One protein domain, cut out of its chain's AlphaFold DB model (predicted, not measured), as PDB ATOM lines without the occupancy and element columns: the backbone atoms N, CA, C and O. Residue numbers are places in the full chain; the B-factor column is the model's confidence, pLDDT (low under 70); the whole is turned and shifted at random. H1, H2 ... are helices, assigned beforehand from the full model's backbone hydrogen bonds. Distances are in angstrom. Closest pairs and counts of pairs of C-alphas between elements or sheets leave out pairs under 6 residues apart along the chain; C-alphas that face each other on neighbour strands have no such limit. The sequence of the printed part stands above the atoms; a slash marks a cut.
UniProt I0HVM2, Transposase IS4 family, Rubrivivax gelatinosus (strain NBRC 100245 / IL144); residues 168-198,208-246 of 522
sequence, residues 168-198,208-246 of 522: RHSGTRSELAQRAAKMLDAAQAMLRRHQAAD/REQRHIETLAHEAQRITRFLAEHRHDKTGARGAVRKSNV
ATOM      1  N   ARG A 168     355.211 363.477 447.198       92.44
ATOM      2  CA  ARG A 168     354.513 362.251 446.781       92.44
ATOM      3  C   ARG A 168     355.479 361.076 446.690       92.44
ATOM      4  O   ARG A 168     355.099 359.977 447.060       92.44
ATOM      5  N   HIS A 169     356.733 361.307 446.304       93.31
ATOM      6  CA  HIS A 169     357.766 360.269 446.219       93.31
ATOM      7  C   HIS A 169     358.490 360.021 447.551       93.31
ATOM      8  O   HIS A 169     359.564 359.428 447.562       93.31
ATOM      9  N   SER A 170     357.919 360.481 448.669       94.88
ATOM     10  CA  SER A 170     358.482 360.263 450.000       94.88
ATOM     11  C   SER A 170     357.746 359.172 450.763       94.88
ATOM     12  O   SER A 170     356.511 359.127 450.743       94.88
ATOM     13  N   GLY A 171     358.496 358.360 451.498       94.50
ATOM     14  CA  GLY A 171     357.964 357.308 452.358       94.50
ATOM     15  C   GLY A 171     359.051 356.676 453.219       94.50
ATOM     16  O   GLY A 171     360.238 356.908 452.990       94.50
ATOM     17  N   THR A 172     358.645 355.905 454.223       94.94
ATOM     18  CA  THR A 172     359.549 354.928 454.854       94.94
ATOM     19  C   THR A 172     359.857 353.800 453.872       94.94
ATOM     20  O   THR A 172     359.147 353.627 452.874       94.94
ATOM     21  N   ARG A 173     360.884 352.997 454.149       93.88
ATOM     22  CA  ARG A 173     361.252 351.854 453.304       93.88
ATOM     23  C   ARG A 173     360.072 350.898 453.087       93.88
ATOM     24  O   ARG A 173     359.810 350.490 451.958       93.88
ATOM     25  N   SER A 174     359.313 350.621 454.150       94.19
ATOM     26  CA  SER A 174     358.094 349.801 454.094       94.19
ATOM     27  C   SER A 174     356.993 350.442 453.238       94.19
ATOM     28  O   SER A 174     356.463 349.792 452.338       94.19
ATOM     29  N   GLU A 175     356.698 351.735 453.434       95.88
ATOM     30  CA  GLU A 175     355.692 352.458 452.635       95.88
ATOM     31  C   GLU A 175     356.055 352.487 451.139       95.88
ATOM     32  O   GLU A 175     355.183 352.361 450.275       95.88
ATOM     33  N   LEU A 176     357.341 352.664 450.822       96.25
ATOM     34  CA  LEU A 176     357.847 352.672 449.449       96.25
ATOM     35  C   LEU A 176     357.774 351.278 448.815       96.25
ATOM     36  O   LEU A 176     357.308 351.168 447.683       96.25
ATOM     37  N   ALA A 177     358.152 350.225 449.545       95.81
ATOM     38  CA  ALA A 177     358.053 348.845 449.068       95.81
ATOM     39  C   ALA A 177     356.597 348.455 448.772       95.81
ATOM     40  O   ALA A 177     356.294 347.957 447.689       95.81
ATOM     41  N   GLN A 178     355.675 348.775 449.686       96.44
ATOM     42  CA  GLN A 178     354.240 348.557 449.480       96.44
ATOM     43  C   GLN A 178     353.709 349.324 448.266       96.44
ATOM     44  O   GLN A 178     352.861 348.820 447.533       96.44
ATOM     45  N   ARG A 179     354.190 350.551 448.034       95.50
ATOM     46  CA  ARG A 179     353.789 351.339 446.864       95.50
ATOM     47  C   ARG A 179     354.294 350.727 445.559       95.50
ATOM     48  O   ARG A 179     353.518 350.664 444.613       95.50
ATOM     49  N   ALA A 180     355.550 350.286 445.520       95.31
ATOM     50  CA  ALA A 180     356.119 349.621 444.350       95.31
ATOM     51  C   ALA A 180     355.355 348.331 444.019       95.31
ATOM     52  O   ALA A 180     354.978 348.137 442.867       95.31
ATOM     53  N   ALA A 181     355.044 347.511 445.031       96.12
ATOM     54  CA  ALA A 181     354.232 346.305 444.865       96.12
ATOM     55  C   ALA A 181     352.847 346.631 444.285       96.12
ATOM     56  O   ALA A 181     352.487 346.110 443.238       96.12
ATOM     57  N   LYS A 182     352.124 347.599 444.869       96.38
ATOM     58  CA  LYS A 182     350.807 348.028 444.357       96.38
ATOM     59  C   LYS A 182     350.848 348.529 442.911       96.38
ATOM     60  O   LYS A 182     349.905 348.298 442.162       96.38
ATOM     61  N   MET A 183     351.905 349.245 442.524       94.50
ATOM     62  CA  MET A 183     352.088 349.717 441.146       94.50
ATOM     63  C   MET A 183     352.318 348.551 440.174       94.50
ATOM     64  O   MET A 183     351.740 348.554 439.088       94.50
ATOM     65  N   LEU A 184     353.110 347.548 440.572       94.06
ATOM     66  CA  LEU A 184     353.327 346.330 439.781       94.06
ATOM     67  C   LEU A 184     352.054 345.491 439.670       94.06
ATOM     68  O   LEU A 184     351.700 345.093 438.564       94.06
ATOM     69  N   ASP A 185     351.335 345.285 440.774       94.69
ATOM     70  CA  ASP A 185     350.078 344.532 440.789       94.69
ATOM     71  C   ASP A 185     349.038 345.179 439.866       94.69
ATOM     72  O   ASP A 185     348.369 344.489 439.097       94.69
ATOM     73  N   ALA A 186     348.932 346.514 439.892       93.62
ATOM     74  CA  ALA A 186     348.048 347.262 439.004       93.62
ATOM     75  C   ALA A 186     348.441 347.095 437.527       93.62
ATOM     76  O   ALA A 186     347.579 346.805 436.698       93.62
ATOM     77  N   ALA A 187     349.734 347.209 437.201       91.94
ATOM     78  CA  ALA A 187     350.236 346.995 435.843       91.94
ATOM     79  C   ALA A 187     349.969 345.556 435.353       91.94
ATOM     80  O   ALA A 187     349.497 345.356 434.235       91.94
ATOM     81  N   GLN A 188     350.190 344.551 436.203       92.19
ATOM     82  CA  GLN A 188     349.914 343.145 435.888       92.19
ATOM     83  C   GLN A 188     348.418 342.849 435.753       92.19
ATOM     84  O   GLN A 188     348.022 342.042 434.915       92.19
ATOM     85  N   ALA A 189     347.565 343.466 436.575       91.62
ATOM     86  CA  ALA A 189     346.116 343.339 436.452       91.62
ATOM     87  C   ALA A 189     345.611 343.954 435.139       91.62
ATOM     88  O   ALA A 189     344.744 343.378 434.485       91.62
ATOM     89  N   MET A 190     346.177 345.091 434.720       88.69
ATOM     90  CA  MET A 190     345.899 345.685 433.412       88.69
ATOM     91  C   MET A 190     346.301 344.732 432.282       88.69
ATOM     92  O   MET A 190     345.441 344.376 431.484       88.69
ATOM     93  N   LEU A 191     347.539 344.225 432.278       87.88
ATOM     94  CA  LEU A 191     348.012 343.262 431.273       87.88
ATOM     95  C   LEU A 191     347.142 341.996 431.200       87.88
ATOM     96  O   LEU A 191     346.780 341.576 430.107       87.88
ATOM     97  N   ARG A 192     346.744 341.427 432.345       88.25
ATOM     98  CA  ARG A 192     345.860 340.248 432.386       88.25
ATOM     99  C   ARG A 192     344.477 340.517 431.795       88.25
ATOM    100  O   ARG A 192     343.961 339.671 431.072       88.25
ATOM    101  N   ARG A 193     343.875 341.682 432.076       85.50
ATOM    102  CA  ARG A 193     342.589 342.075 431.462       85.50
ATOM    103  C   ARG A 193     342.697 342.150 429.940       85.50
ATOM    104  O   ARG A 193     341.754 341.772 429.261       85.50
ATOM    105  N   HIS A 194     343.838 342.604 429.428       79.19
ATOM    106  CA  HIS A 194     344.079 342.675 427.990       79.19
ATOM    107  C   HIS A 194     344.293 341.301 427.365       79.19
ATOM    108  O   HIS A 194     343.591 340.973 426.421       79.19
ATOM    109  N   GLN A 195     345.122 340.448 427.969       81.75
ATOM    110  CA  GLN A 195     345.290 339.058 427.522       81.75
ATOM    111  C   GLN A 195     343.960 338.289 427.471       81.75
ATOM    112  O   GLN A 195     343.754 337.461 426.592       81.75
ATOM    113  N   ALA A 196     343.037 338.569 428.398       81.38
ATOM    114  CA  ALA A 196     341.695 337.986 428.387       81.38
ATOM    115  C   ALA A 196     340.779 338.562 427.285       81.38
ATOM    116  O   ALA A 196     339.831 337.896 426.878       81.38
ATOM    117  N   ALA A 197     341.042 339.784 426.816       74.25
ATOM    118  CA  ALA A 197     340.291 340.458 425.756       74.25
ATOM    119  C   ALA A 197     340.839 340.169 424.344       74.25
ATOM    120  O   ALA A 197     340.114 340.364 423.372       74.25
ATOM    121  N   ASP A 198     342.067 339.651 424.226       68.06
ATOM    122  CA  ASP A 198     342.719 339.320 422.947       68.06
ATOM    123  C   ASP A 198     342.006 338.205 422.147       68.06
ATOM    124  O   ASP A 198     342.314 337.981 420.980       68.06
ATOM    125  N   ARG A 208     347.026 355.089 425.135       83.62
ATOM    126  CA  ARG A 208     346.934 355.666 426.480       83.62
ATOM    127  C   ARG A 208     347.082 354.632 427.602       83.62
ATOM    128  O   ARG A 208     347.742 354.939 428.593       83.62
ATOM    129  N   GLU A 209     346.466 353.459 427.481       83.75
ATOM    130  CA  GLU A 209     346.508 352.412 428.511       83.75
ATOM    131  C   GLU A 209     347.875 351.715 428.515       83.75
ATOM    132  O   GLU A 209     348.459 351.535 429.582       83.75
ATOM    133  N   GLN A 210     348.470 351.491 427.339       85.19
ATOM    134  CA  GLN A 210     349.850 351.001 427.221       85.19
ATOM    135  C   GLN A 210     350.859 351.952 427.887       85.19
ATOM    136  O   GLN A 210     351.619 351.537 428.762       85.19
ATOM    137  N   ARG A 211     350.790 353.256 427.580       89.75
ATOM    138  CA  ARG A 211     351.617 354.277 428.253       89.75
ATOM    139  C   ARG A 211     351.402 354.295 429.766       89.75
ATOM    140  O   ARG A 211     352.332 354.588 430.519       89.75
ATOM    141  N   HIS A 212     350.183 354.017 430.232       91.56
ATOM    142  CA  HIS A 212     349.885 353.972 431.660       91.56
ATOM    143  C   HIS A 212     350.546 352.768 432.347       91.56
ATOM    144  O   HIS A 212     351.188 352.955 433.382       91.56
ATOM    145  N   ILE A 213     350.459 351.576 431.746       90.19
ATOM    146  CA  ILE A 213     351.139 350.358 432.216       90.19
ATOM    147  C   ILE A 213     352.653 350.587 432.275       90.19
ATOM    148  O   ILE A 213     353.271 350.350 433.314       90.19
ATOM    149  N   GLU A 214     353.240 351.112 431.197       92.81
ATOM    150  CA  GLU A 214     354.671 351.431 431.122       92.81
ATOM    151  C   GLU A 214     355.088 352.428 432.208       92.81
ATOM    152  O   GLU A 214     356.096 352.228 432.887       92.81
ATOM    153  N   THR A 215     354.281 353.469 432.435       93.12
ATOM    154  CA  THR A 215     354.538 354.464 433.485       93.12
ATOM    155  C   THR A 215     354.528 353.824 434.874       93.12
ATOM    156  O   THR A 215     355.448 354.062 435.656       93.12
ATOM    157  N   LEU A 216     353.525 352.994 435.187       93.94
ATOM    158  CA  LEU A 216     353.429 352.302 436.478       93.94
ATOM    159  C   LEU A 216     354.607 351.347 436.700       93.94
ATOM    160  O   LEU A 216     355.221 351.369 437.769       93.94
ATOM    161  N   ALA A 217     354.951 350.548 435.687       93.56
ATOM    162  CA  ALA A 217     356.066 349.609 435.751       93.56
ATOM    163  C   ALA A 217     357.404 350.340 435.939       93.56
ATOM    164  O   ALA A 217     358.188 349.987 436.825       93.56
ATOM    165  N   HIS A 218     357.642 351.404 435.169       94.81
ATOM    166  CA  HIS A 218     358.846 352.223 435.281       94.81
ATOM    167  C   HIS A 218     358.947 352.917 436.651       94.81
ATOM    168  O   HIS A 218     360.014 352.921 437.274       94.81
ATOM    169  N   GLU A 219     357.846 353.472 437.174       93.94
ATOM    170  CA  GLU A 219     357.837 354.066 438.516       93.94
ATOM    171  C   GLU A 219     358.122 353.033 439.610       93.94
ATOM    172  O   GLU A 219     358.919 353.318 440.511       93.94
ATOM    173  N   ALA A 220     357.534 351.838 439.521       94.94
ATOM    174  CA  ALA A 220     357.787 350.765 440.474       94.94
ATOM    175  C   ALA A 220     359.250 350.310 440.443       94.94
ATOM    176  O   ALA A 220     359.888 350.240 441.493       94.94
ATOM    177  N   GLN A 221     359.816 350.086 439.253       95.38
ATOM    178  CA  GLN A 221     361.230 349.734 439.087       95.38
ATOM    179  C   GLN A 221     362.159 350.802 439.669       95.38
ATOM    180  O   GLN A 221     363.154 350.471 440.319       95.38
ATOM    181  N   ARG A 222     361.835 352.088 439.482       96.06
ATOM    182  CA  ARG A 222     362.599 353.195 440.072       96.06
ATOM    183  C   ARG A 222     362.592 353.139 441.602       96.06
ATOM    184  O   ARG A 222     363.640 353.336 442.212       96.06
ATOM    185  N   ILE A 223     361.444 352.852 442.223       95.94
ATOM    186  CA  ILE A 223     361.348 352.692 443.683       95.94
ATOM    187  C   ILE A 223     362.130 351.454 444.142       95.94
ATOM    188  O   ILE A 223     362.900 351.543 445.093       95.94
ATOM    189  N   THR A 224     361.979 350.316 443.464       95.50
ATOM    190  CA  THR A 224     362.683 349.074 443.817       95.50
ATOM    191  C   THR A 224     364.200 349.238 443.741       95.50
ATOM    192  O   THR A 224     364.899 348.841 444.671       95.50
ATOM    193  N   ARG A 225     364.711 349.892 442.690       96.38
ATOM    194  CA  ARG A 225     366.138 350.222 442.552       96.38
ATOM    195  C   ARG A 225     366.629 351.093 443.706       96.38
ATOM    196  O   ARG A 225     367.609 350.750 444.356       96.38
ATOM    197  N   PHE A 226     365.881 352.148 444.027       95.94
ATOM    198  CA  PHE A 226     366.187 353.015 445.164       95.94
ATOM    199  C   PHE A 226     366.265 352.233 446.487       95.94
ATOM    200  O   PHE A 226     367.181 352.445 447.277       95.94
ATOM    201  N   LEU A 227     365.332 351.303 446.724       95.38
ATOM    202  CA  LEU A 227     365.308 350.457 447.922       95.38
ATOM    203  C   LEU A 227     366.444 349.424 447.965       95.38
ATOM    204  O   LEU A 227     366.796 348.969 449.054       95.38
ATOM    205  N   ALA A 228     366.987 349.029 446.812       94.88
ATOM    206  CA  ALA A 228     368.154 348.153 446.725       94.88
ATOM    207  C   ALA A 228     369.450 348.910 447.063       94.88
ATOM    208  O   ALA A 228     370.280 348.392 447.809       94.88
ATOM    209  N   GLU A 229     369.583 350.147 446.574       94.62
ATOM    210  CA  GLU A 229     370.701 351.050 446.883       94.62
ATOM    211  C   GLU A 229     370.672 351.520 448.351       94.62
ATOM    212  O   GLU A 229     371.713 351.631 448.995       94.62
ATOM    213  N   HIS A 230     369.480 351.732 448.920       92.88
ATOM    214  CA  HIS A 230     369.284 352.225 450.287       92.88
ATOM    215  C   HIS A 230     368.683 351.133 451.183       92.88
ATOM    216  O   HIS A 230     367.471 351.064 451.418       92.88
ATOM    217  N   ARG A 231     369.556 350.258 451.698       89.56
ATOM    218  CA  ARG A 231     369.155 349.076 452.487       89.56
ATOM    219  C   ARG A 231     368.503 349.413 453.831       89.56
ATOM    220  O   ARG A 231     367.795 348.569 454.380       89.56
ATOM    221  N   HIS A 232     368.722 350.613 454.362       89.06
ATOM    222  CA  HIS A 232     368.240 351.039 455.678       89.06
ATOM    223  C   HIS A 232     367.420 352.327 455.577       89.06
ATOM    224  O   HIS A 232     367.613 353.134 454.665       89.06
ATOM    225  N   ASP A 233     366.482 352.512 456.509       89.44
ATOM    226  CA  ASP A 233     365.720 353.754 456.612       89.44
ATOM    227  C   ASP A 233     366.637 354.933 456.965       89.44
ATOM    228  O   ASP A 233     367.568 354.810 457.762       89.44
ATOM    229  N   LYS A 234     366.333 356.110 456.403       87.12
ATOM    230  CA  LYS A 234     367.015 357.356 456.763       87.12
ATOM    231  C   LYS A 234     366.709 357.672 458.227       87.12
ATOM    232  O   LYS A 234     365.545 357.821 458.597       87.12
ATOM    233  N   THR A 235     367.727 357.820 459.064       86.38
ATOM    234  CA  THR A 235     367.557 358.163 460.482       86.38
ATOM    235  C   THR A 235     367.773 359.656 460.722       86.38
ATOM    236  O   THR A 235     368.460 360.360 459.980       86.38
ATOM    237  N   GLY A 236     367.099 360.196 461.736       78.94
ATOM    238  CA  GLY A 236     367.399 361.520 462.274       78.94
ATOM    239  C   GLY A 236     368.479 361.472 463.352       78.94
ATOM    240  O   GLY A 236     368.832 360.405 463.835       78.94
ATOM    241  N   ALA A 237     368.915 362.646 463.817       72.44
ATOM    242  CA  ALA A 237     369.928 362.776 464.873       72.44
ATOM    243  C   ALA A 237     369.579 362.037 466.185       72.44
ATOM    244  O   ALA A 237     370.465 361.651 466.929       72.44
ATOM    245  N   ARG A 238     368.285 361.815 466.466       71.69
ATOM    246  CA  ARG A 238     367.796 361.065 467.641       71.69
ATOM    247  C   ARG A 238     367.426 359.606 467.318       71.69
ATOM    248  O   ARG A 238     366.592 359.030 468.005       71.69
ATOM    249  N   GLY A 239     367.914 359.051 466.207       78.81
ATOM    250  CA  GLY A 239     367.625 357.678 465.762       78.81
ATOM    251  C   GLY A 239     366.224 357.446 465.179       78.81
ATOM    252  O   GLY A 239     365.977 356.412 464.569       78.81
ATOM    253  N   ALA A 240     365.301 358.406 465.303       84.31
ATOM    254  CA  ALA A 240     363.959 358.289 464.740       84.31
ATOM    255  C   ALA A 240     363.986 358.187 463.205       84.31
ATOM    256  O   ALA A 240     364.675 358.964 462.535       84.31
ATOM    257  N   VAL A 241     363.183 357.274 462.657       88.31
ATOM    258  CA  VAL A 241     363.037 357.077 461.210       88.31
ATOM    259  C   VAL A 241     362.463 358.335 460.559       88.31
ATOM    260  O   VAL A 241     361.409 358.851 460.942       88.31
ATOM    261  N   ARG A 242     363.162 358.828 459.539       87.88
ATOM    262  CA  ARG A 242     362.747 359.915 458.655       87.88
ATOM    263  C   ARG A 242     362.357 359.328 457.303       87.88
ATOM    264  O   ARG A 242     362.943 358.365 456.827       87.88
ATOM    265  N   LYS A 243     361.361 359.937 456.660       92.12
ATOM    266  CA  LYS A 243     360.930 359.508 455.326       92.12
ATOM    267  C   LYS A 243     362.010 359.845 454.299       92.12
ATOM    268  O   LYS A 243     362.385 361.012 454.178       92.12
ATOM    269  N   SER A 244     362.435 358.838 453.552       94.62
ATOM    270  CA  SER A 244     363.298 358.973 452.379       94.62
ATOM    271  C   SER A 244     362.516 359.558 451.203       94.62
ATOM    272  O   SER A 244     361.279 359.528 451.195       94.62
ATOM    273  N   ASN A 245     363.217 360.080 450.198       96.06
ATOM    274  CA  ASN A 245     362.611 360.524 448.944       96.06
ATOM    275  C   ASN A 245     363.330 359.896 447.751       96.06
ATOM    276  O   ASN A 245     364.533 360.058 447.598       96.06
ATOM    277  N   VAL A 246     362.568 359.237 446.878       96.19
ATOM    278  CA  VAL A 246     363.109 358.481 445.734       96.19
ATOM    279  C   VAL A 246     363.756 359.389 444.675       96.19
ATOM    280  O   VAL A 246     364.566 358.932 443.882       96.19
TER     281      VAL A 246
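What this domain is: This is residues 168 to 198 and 208 to 246 of the 522 residues of the protein "Transposase IS4 family" of Rubrivivax gelatinosus (strain NBRC 100245 / IL144) (UniProt I0HVM2). Picture two long helices, H1 and H2, side by side and running opposite ways, with a long loop without a named element at one end of the pair and the free end of H1, residues 192 to 197, sticking out with Asp 198 at the other. The loop, residues 230 to 246, reaches out from the end of H2 and folds back, so that residues 244 to 245 pair with residues 170 to 171, just before H1. The printed part has 70 residues with two named helices, H1 then H2, and no named strand; the class is all helix. The whole is loose, with a radius of gyration of the C-alphas of 15.0 A, and its outline is a rod spanning 55 by 19 by 16 A.

Where its parts are: Start at Arg 168 and go on to C-alpha 173 at (361.252, 351.854, 453.304), where H1 begins; it covers residues 173 to 197 and runs 36.4 A. Past the cut, find C-alpha 208 at (346.934, 355.666, 426.480); from there H2, residues 208 to 229, runs 31.7 A to C-alpha 229 at (370.701, 351.050, 446.883).

How they stand to each other: H1 and H2 touch, and their closest C-alphas are those of Ala 180 and Ala 220, 4.4 A apart. Their lines stand at a shallow tilt of 30 degrees, opposite ways. In both H1 and H2 every O i to N i+4 pair is within hydrogen-bond range. Look next at residues 170 to 171 and 244 to 245, a short antiparallel pairing.

The domain as a whole: The two C-alphas farthest apart are those of Asp 198 and Arg 238, 55.7 A. Residues 199 to 207 are not printed; across this cut, which the link from H1 to H2 spans, C-alphas 198 and 208 are 17.2 A apart. The mean pLDDT of the printed part is 90.4, and residue 198 is the one printed residue under 70.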